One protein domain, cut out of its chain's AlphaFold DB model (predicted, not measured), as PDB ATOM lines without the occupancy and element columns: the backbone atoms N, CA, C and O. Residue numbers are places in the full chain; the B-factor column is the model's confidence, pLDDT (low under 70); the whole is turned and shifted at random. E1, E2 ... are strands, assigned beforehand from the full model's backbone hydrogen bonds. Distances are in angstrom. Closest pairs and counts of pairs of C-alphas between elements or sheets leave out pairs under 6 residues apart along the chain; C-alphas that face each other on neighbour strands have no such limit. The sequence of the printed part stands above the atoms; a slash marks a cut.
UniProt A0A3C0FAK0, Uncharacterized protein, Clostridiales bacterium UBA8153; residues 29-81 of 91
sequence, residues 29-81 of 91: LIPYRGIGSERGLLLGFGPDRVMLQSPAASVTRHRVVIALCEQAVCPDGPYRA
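Overview. This is residues 29 to 81 of the 91 residues of an uncharacterized protein of Clostridiales bacterium UBA8153 (UniProt A0A3C0FAK0). The backbone makes a loose, flat arch: a small three-strand sheet, E1, E2 and E5, at one end and a two-strand hairpin, E3 and E4, as a leg at the other, with two tight links between them. After E5 a tail without named elements, residues 69 to 81, folds back as a second leg; the hairpin's tip, residues 53 to 58, sticks out free. The printed part has 53 residues and no named helix; its five strands, E1 to E5 in chain order, hold 23 residues, under half, and the class is all strand. Both sheets are antiparallel, in the orders E1, E2, E5 and E3, E4. The radius of gyration of the C-alphas is 13.2 A, and the spans are 34 by 26 by 13 A.

Along the chain. Find C-alpha 29 at (43.603, 22.326, 120.914); from there E1 runs to residue 33, 12.9 A. E2, residues 39 to 45, covers 19.3 A. E3 is residues 50 to 53, 9.7 A, and E4 residues 58 to 61, 10.0 A. E5, residues 66 to 68, covers 6.6 A and ends at C-alpha 68, (39.608, 31.378, 121.932).

Arrangement. Look first at the hairpin E1 and E2, antiparallel at 140 degrees, where N 30 and O 42 are 2.9 A apart, within hydrogen-bond range. The pairing of E2 is staggered: residues 39 to 43 pair with E1, residues 43 to 45 with E5, where N 45 and O 66 are 2.8 A apart. E3 and E4 form a hairpin at 164 degrees, with N 52 and O 59 at 2.8 A. E2 and E3 are apart, as are E4 and E5.

Size, cuts and confidence. The farthest C-alphas, of Ser 37 and Ala 56, are 34.9 A apart. The printed part has no cut and no long link between strands. Look for pLDDT under 70 at residues 34 to 39 and 72 to 77.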
ATOM      1  N   LEU A  29      43.618  21.812 122.283       86.50
ATOM      2  CA  LEU A  29      43.603  22.326 120.914       86.50
ATOM      3  C   LEU A  29      42.362  21.781 120.207       86.50
ATOM      4  O   LEU A  29      42.178  20.567 120.124       86.50
ATOM      5  N   ILE A  30      41.499  22.676 119.730       86.44
ATOM      6  CA  ILE A  30      40.229  22.322 119.091       86.44
ATOM      7  C   ILE A  30      40.353  22.590 117.591       86.44
ATOM      8  O   ILE A  30      40.568  23.742 117.211       86.44
ATOM      9  N   PRO A  31      40.212  21.573 116.723       81.94
ATOM     10  CA  PRO A  31      40.169  21.804 115.289       81.94
ATOM     11  C   PRO A  31      38.935  22.635 114.938       81.94
ATOM     12  O   PRO A  31      37.808  22.286 115.291       81.94
ATOM     13  N   TYR A  32      39.161  23.737 114.233       79.69
ATOM     14  CA  TYR A  32      38.129  24.656 113.783       79.69
ATOM     15  C   TYR A  32      38.231  24.872 112.278       79.69
ATOM     16  O   TYR A  32      39.315  24.886 111.687       79.69
ATOM     17  N   ARG A  33      37.071  25.044 111.649       72.94
ATOM     18  CA  ARG A  33      36.961  25.390 110.239       72.94
ATOM     19  C   ARG A  33      36.127  26.654 110.126       72.94
ATOM     20  O   ARG A  33      34.920  26.609 110.354       72.94
ATOM     21  N   GLY A  34      36.784  27.752 109.768       69.00
ATOM     22  CA  GLY A  34      36.111  29.012 109.497       69.00
ATOM     23  C   GLY A  34      35.277  28.944 108.220       69.00
ATOM     24  O   GLY A  34      35.591  28.205 107.277       69.00
ATOM     25  N   ILE A  35      34.209  29.738 108.184       64.38
ATOM     26  CA  ILE A  35      33.445  29.994 106.963       64.38
ATOM     27  C   ILE A  35      34.331  30.878 106.076       64.38
ATOM     28  O   ILE A  35      34.584  32.023 106.428       64.38
ATOM     29  N   GLY A  36      34.859  30.337 104.971       60.75
ATOM     30  CA  GLY A  36      35.770  31.071 104.074       60.75
ATOM     31  C   GLY A  36      37.097  30.381 103.728       60.75
ATOM     32  O   GLY A  36      37.819  30.894 102.885       60.75
ATOM     33  N   SER A  37      37.365  29.183 104.271       54.53
ATOM     34  CA  SER A  37      38.466  28.251 103.906       54.53
ATOM     35  C   SER A  37      39.691  28.191 104.821       54.53
ATOM     36  O   SER A  37      40.524  27.307 104.615       54.53
ATOM     37  N   GLU A  38      39.779  28.991 105.885       64.19
ATOM     38  CA  GLU A  38      40.857  28.814 106.867       64.19
ATOM     39  C   GLU A  38      40.541  27.653 107.830       64.19
ATOM     40  O   GLU A  38      39.558  27.656 108.581       64.19
ATOM     41  N   ARG A  39      41.365  26.598 107.755       68.19
ATOM     42  CA  ARG A  39      41.420  25.516 108.747       68.19
ATOM     43  C   ARG A  39      42.428  25.927 109.812       68.19
ATOM     44  O   ARG A  39      43.561  26.251 109.470       68.19
ATOM     45  N   GLY A  40      42.032  25.879 111.076       76.19
ATOM     46  CA  GLY A  40      42.871  26.325 112.183       76.19
ATOM     47  C   GLY A  40      42.664  25.507 113.448       76.19
ATOM     48  O   GLY A  40      41.785  24.647 113.533       76.19
ATOM     49  N   LEU A  41      43.500  25.780 114.441       82.31
ATOM     50  CA  LEU A  41      43.349  25.260 115.793       82.31
ATOM     51  C   LEU A  41      42.943  26.415 116.704       82.31
ATOM     52  O   LEU A  41      43.552  27.479 116.657       82.31
ATOM     53  N   LEU A  42      41.935  26.195 117.542       86.56
ATOM     54  CA  LEU A  42      41.554  27.122 118.602       86.56
ATOM     55  C   LEU A  42      42.110  26.640 119.934       86.56
ATOM     56  O   LEU A  42      42.126  25.438 120.220       86.56
ATOM     57  N   LEU A  43      42.503  27.589 120.782       86.88
ATOM     58  CA  LEU A  43      42.866  27.294 122.159       86.88
ATOM     59  C   LEU A  43      41.594  27.171 123.002       86.88
ATOM     60  O   LEU A  43      40.929  28.157 123.311       86.88
ATOM     61  N   GLY A  44      41.246  25.945 123.360       87.69
ATOM     62  CA  GLY A  44      40.132  25.601 124.227       87.69
ATOM     63  C   GLY A  44      40.528  25.558 125.696       87.69
ATOM     64  O   GLY A  44      41.561  25.000 126.049       87.69
ATOM     65  N   PHE A  45      39.678  26.057 126.585       89.62
ATOM     66  CA  PHE A  45      39.787  25.792 128.018       89.62
ATOM     67  C   PHE A  45      38.417  25.475 128.612       89.62
ATOM     68  O   PHE A  45      37.381  25.949 128.145       89.62
ATOM     69  N   GLY A  46      38.410  24.617 129.630       87.81
ATOM     70  CA  GLY A  46      37.194  24.153 130.291       87.81
ATOM     71  C   GLY A  46      36.977  24.859 131.627       87.81
ATOM     72  O   GLY A  46      37.471  24.352 132.636       87.81
ATOM     73  N   PRO A  47      36.269  25.998 131.677       87.25
ATOM     74  CA  PRO A  47      35.906  26.626 132.938       87.25
ATOM     75  C   PRO A  47      34.959  25.739 133.757       87.25
ATOM     76  O   PRO A  47      34.180  24.937 133.237       87.25
ATOM     77  N   ASP A  48      34.988  25.926 135.072       85.12
ATOM     78  CA  ASP A  48      34.090  25.219 135.989       85.12
ATOM     79  C   ASP A  48      32.632  25.694 135.887       85.12
ATOM     80  O   ASP A  48      31.691  24.935 136.152       85.12
ATOM     81  N   ARG A  49      32.444  26.959 135.503       87.50
ATOM     82  CA  ARG A  49      31.148  27.617 135.351       87.50
ATOM     83  C   ARG A  49      31.239  28.675 134.257       87.50
ATOM     84  O   ARG A  49      32.192  29.450 134.237       87.50
ATOM     85  N   VAL A  50      30.223  28.729 133.403       89.62
ATOM     86  CA  VAL A  50      30.002  29.801 132.426       89.62
ATOM     87  C   VAL A  50      28.625  30.388 132.685       89.62
ATOM     88  O   VAL A  50      27.667  29.643 132.876       89.62
ATOM     89  N   MET A  51      28.530  31.711 132.711       90.06
ATOM     90  CA  MET A  51      27.264  32.421 132.844       90.06
ATOM     91  C   MET A  51      27.037  33.228 131.572       90.06
ATOM     92  O   MET A  51      27.834  34.105 131.246       90.06
ATOM     93  N   LEU A  52      25.973  32.901 130.847       88.00
ATOM     94  CA  LEU A  52      25.523  33.646 129.682       88.00
ATOM     95  C   LEU A  52      24.527  34.692 130.166       88.00
ATOM     96  O   LEU A  52      23.519  34.345 130.775       88.00
ATOM     97  N   GLN A  53      24.826  35.964 129.920       87.56
ATOM     98  CA  GLN A  53      23.955  37.079 130.268       87.56
ATOM     99  C   GLN A  53      23.391  37.677 128.984       87.56
ATOM    100  O   GLN A  53      24.137  38.131 128.120       87.56
ATOM    101  N   SER A  54      22.071  37.664 128.866       82.38
ATOM    102  CA  SER A  54      21.326  38.383 127.838       82.38
ATOM    103  C   SER A  54      20.335  39.332 128.524       82.38
ATOM    104  O   SER A  54      20.010  39.112 129.692       82.38
ATOM    105  N   PRO A  55      19.819  40.362 127.830       83.50
ATOM    106  CA  PRO A  55      18.802  41.248 128.400       83.50
ATOM    107  C   PRO A  55      17.543  40.508 128.876       83.50
ATOM    108  O   PRO A  55      16.873  40.969 129.793       83.50
ATOM    109  N   ALA A  56      17.226  39.367 128.256       79.88
ATOM    110  CA  ALA A  56      16.030  38.586 128.554       79.88
ATOM    111  C   ALA A  56      16.253  37.520 129.640       79.88
ATOM    112  O   ALA A  56      15.334  37.214 130.394       79.88
ATOM    113  N   ALA A  57      17.451  36.934 129.714       81.88
ATOM    114  CA  ALA A  57      17.725  35.804 130.595       81.88
ATOM    115  C   ALA A  57      19.208  35.673 130.960       81.88
ATOM    116  O   ALA A  57      20.104  35.985 130.166       81.88
ATOM    117  N   SER A  58      19.460  35.118 132.147       86.81
ATOM    118  CA  SER A  58      20.780  34.651 132.568       86.81
ATOM    119  C   SER A  58      20.787  33.131 132.692       86.81
ATOM    120  O   SER A  58      20.040  32.580 133.502       86.81
ATOM    121  N   VAL A  59      21.659  32.456 131.947       89.44
ATOM    122  CA  VAL A  59      21.758  30.993 131.963       89.44
ATOM    123  C   VAL A  59      23.135  30.591 132.462       89.44
ATOM    124  O   VAL A  59      24.161  31.006 131.923       89.44
ATOM    125  N   THR A  60      23.172  29.769 133.510       89.88
ATOM    126  CA  THR A  60      24.425  29.196 134.011       89.88
ATOM    127  C   THR A  60      24.604  27.790 133.460       89.88
ATOM    128  O   THR A  60      23.703  26.953 133.537       89.88
ATOM    129  N   ARG A  61      25.793  27.521 132.920       88.44
ATOM    130  CA  ARG A  61      26.195  26.213 132.407       88.44
ATOM    131  C   ARG A  61      27.470  25.725 133.076       88.44
ATOM    132  O   ARG A  61      28.380  26.491 133.404       88.44
ATOM    133  N   HIS A  62      27.525  24.415 133.255       89.56
ATOM    134  CA  HIS A  62      28.682  23.687 133.757       89.56
ATOM    135  C   HIS A  62      29.204  22.757 132.667       89.56
ATOM    136  O   HIS A  62      28.447  22.358 131.787       89.56
ATOM    137  N   ARG A  63      30.486  22.377 132.753       85.94
ATOM    138  CA  ARG A  63      31.142  21.477 131.779       85.94
ATOM    139  C   ARG A  63      31.106  22.017 130.340       85.94
ATOM    140  O   ARG A  63      30.884  21.265 129.400       85.94
ATOM    141  N   VAL A  64      31.356  23.312 130.181       87.88
ATOM    142  CA  VAL A  64      31.492  23.957 128.870       87.88
ATOM    143  C   VAL A  64      32.970  24.032 128.504       87.88
ATOM    144  O   VAL A  64      33.819  24.173 129.386       87.88
ATOM    145  N   VAL A  65      33.277  23.946 127.214       88.62
ATOM    146  CA  VAL A  65      34.599  24.275 126.675       88.62
ATOM    147  C   VAL A  65      34.471  25.585 125.910       88.62
ATOM    148  O   VAL A  65      33.627  25.701 125.026       88.62
ATOM    149  N   ILE A  66      35.285  26.573 126.276       88.62
ATOM    150  CA  ILE A  66      35.370  27.857 125.578       88.62
ATOM    151  C   ILE A  66      36.607  27.816 124.693       88.62
ATOM    152  O   ILE A  66      37.697  27.541 125.187       88.62
ATOM    153  N   ALA A  67      36.435  28.093 123.405       88.94
ATOM    154  CA  ALA A  67      37.517  28.200 122.439       88.94
ATOM    155  C   ALA A  67      37.843  29.675 122.178       88.94
ATOM    156  O   ALA A  67      36.942  30.465 121.898       88.94
ATOM    157  N   LEU A  68      39.118  30.048 122.278       85.94
ATOM    158  CA  LEU A  68      39.608  31.378 121.932       85.94
ATOM    159  C   LEU A  68      39.895  31.435 120.433       85.94
ATOM    160  O   LEU A  68      40.682  30.641 119.919       85.94
ATOM    161  N   CYS A  69      39.252  32.383 119.759       79.94
ATOM    162  CA  CYS A  69      39.461  32.702 118.356       79.94
ATOM    163  C   CYS A  69      40.022  34.122 118.281       79.94
ATOM    164  O   CYS A  69      39.355  35.059 118.715       79.94
ATOM    165  N   GLU A  70      41.252  34.278 117.782       71.69
ATOM    166  CA  GLU A  70      41.859  35.608 117.601       71.69
ATOM    167  C   GLU A  70      41.197  36.384 116.459       71.69
ATOM    168  O   GLU A  70      41.108  37.609 116.495       71.69
ATOM    169  N   GLN A  71      40.700  35.665 115.453       71.12
ATOM    170  CA  GLN A  71      40.018  36.245 114.306       71.12
ATOM    171  C   GLN A  71      38.543  36.514 114.621       71.12
ATOM    172  O   GLN A  71      37.895  35.768 115.361       71.12
ATOM    173  N   ALA A  72      37.989  37.562 114.007       65.12
ATOM    174  CA  ALA A  72      36.550  37.779 114.007       65.12
ATOM    175  C   ALA A  72      35.856  36.568 113.368       65.12
ATOM    176  O   ALA A  72      36.199  36.152 112.265       65.12
ATOM    177  N   VAL A  73      34.864  36.010 114.066       67.12
ATOM    178  CA  VAL A  73      34.087  34.853 113.588       67.12
ATOM    179  C   VAL A  73      33.423  35.156 112.240       67.12
ATOM    180  O   VAL A  73      33.263  34.267 111.408       67.12
ATOM    181  N   CYS A  74      33.051  36.418 112.028       65.31
ATOM    182  CA  CYS A  74      32.577  36.937 110.760       65.31
ATOM    183  C   CYS A  74      33.394  38.194 110.415       65.31
ATOM    184  O   CYS A  74      33.247  39.193 111.120       65.31
ATOM    185  N   PRO A  75      34.253  38.167 109.380       64.50
ATOM    186  CA  PRO A  75      35.053  39.333 109.002       64.50
ATOM    187  C   PRO A  75      34.189  40.523 108.552       64.50
ATOM    188  O   PRO A  75      34.544  41.665 108.822       64.50
ATOM    189  N   ASP A  76      33.023  40.257 107.957       69.81
ATOM    190  CA  ASP A  76      32.093  41.274 107.441       69.81
ATOM    191  C   ASP A  76      30.920  41.594 108.389       69.81
ATOM    192  O   ASP A  76      30.018  42.355 108.034       69.81
ATOM    193  N   GLY A  77      30.875  41.005 109.589       68.75
ATOM    194  CA  GLY A  77      29.695  41.052 110.458       68.75
ATOM    195  C   GLY A  77      29.994  41.369 111.925       68.75
ATOM    196  O   GLY A  77      31.119  41.216 112.393       68.75
ATOM    197  N   PRO A  78      28.975  41.757 112.714       75.81
ATOM    198  CA  PRO A  78      29.148  42.120 114.125       75.81
ATOM    199  C   PRO A  78      29.374  40.915 115.061       75.81
ATOM    200  O   PRO A  78      29.431  41.077 116.282       75.81
ATOM    201  N   TYR A  79      29.477  39.694 114.530       74.25
ATOM    202  CA  TYR A  79      29.541  38.465 115.320       74.25
ATOM    203  C   TYR A  79      30.949  38.206 115.860       74.25
ATOM    204  O   TYR A  79      31.882  37.913 115.113       74.25
ATOM    205  N   ARG A  80      31.089  38.265 117.189       74.94
ATOM    206  CA  ARG A  80      32.363  38.041 117.896       74.94
ATOM    207  C   ARG A  80      32.511  36.647 118.508       74.94
ATOM    208  O   ARG A  80      33.609  36.279 118.902       74.94
ATOM    209  N   ALA A  81      31.423  35.891 118.621       81.56
ATOM    210  CA  ALA A  81      31.421  34.576 119.250       81.56
ATOM    211  C   ALA A  81      30.326  33.681 118.663       81.56
ATOM    212  O   ALA A  81      29.287  34.170 118.220       81.56
TER     213      ALA A  81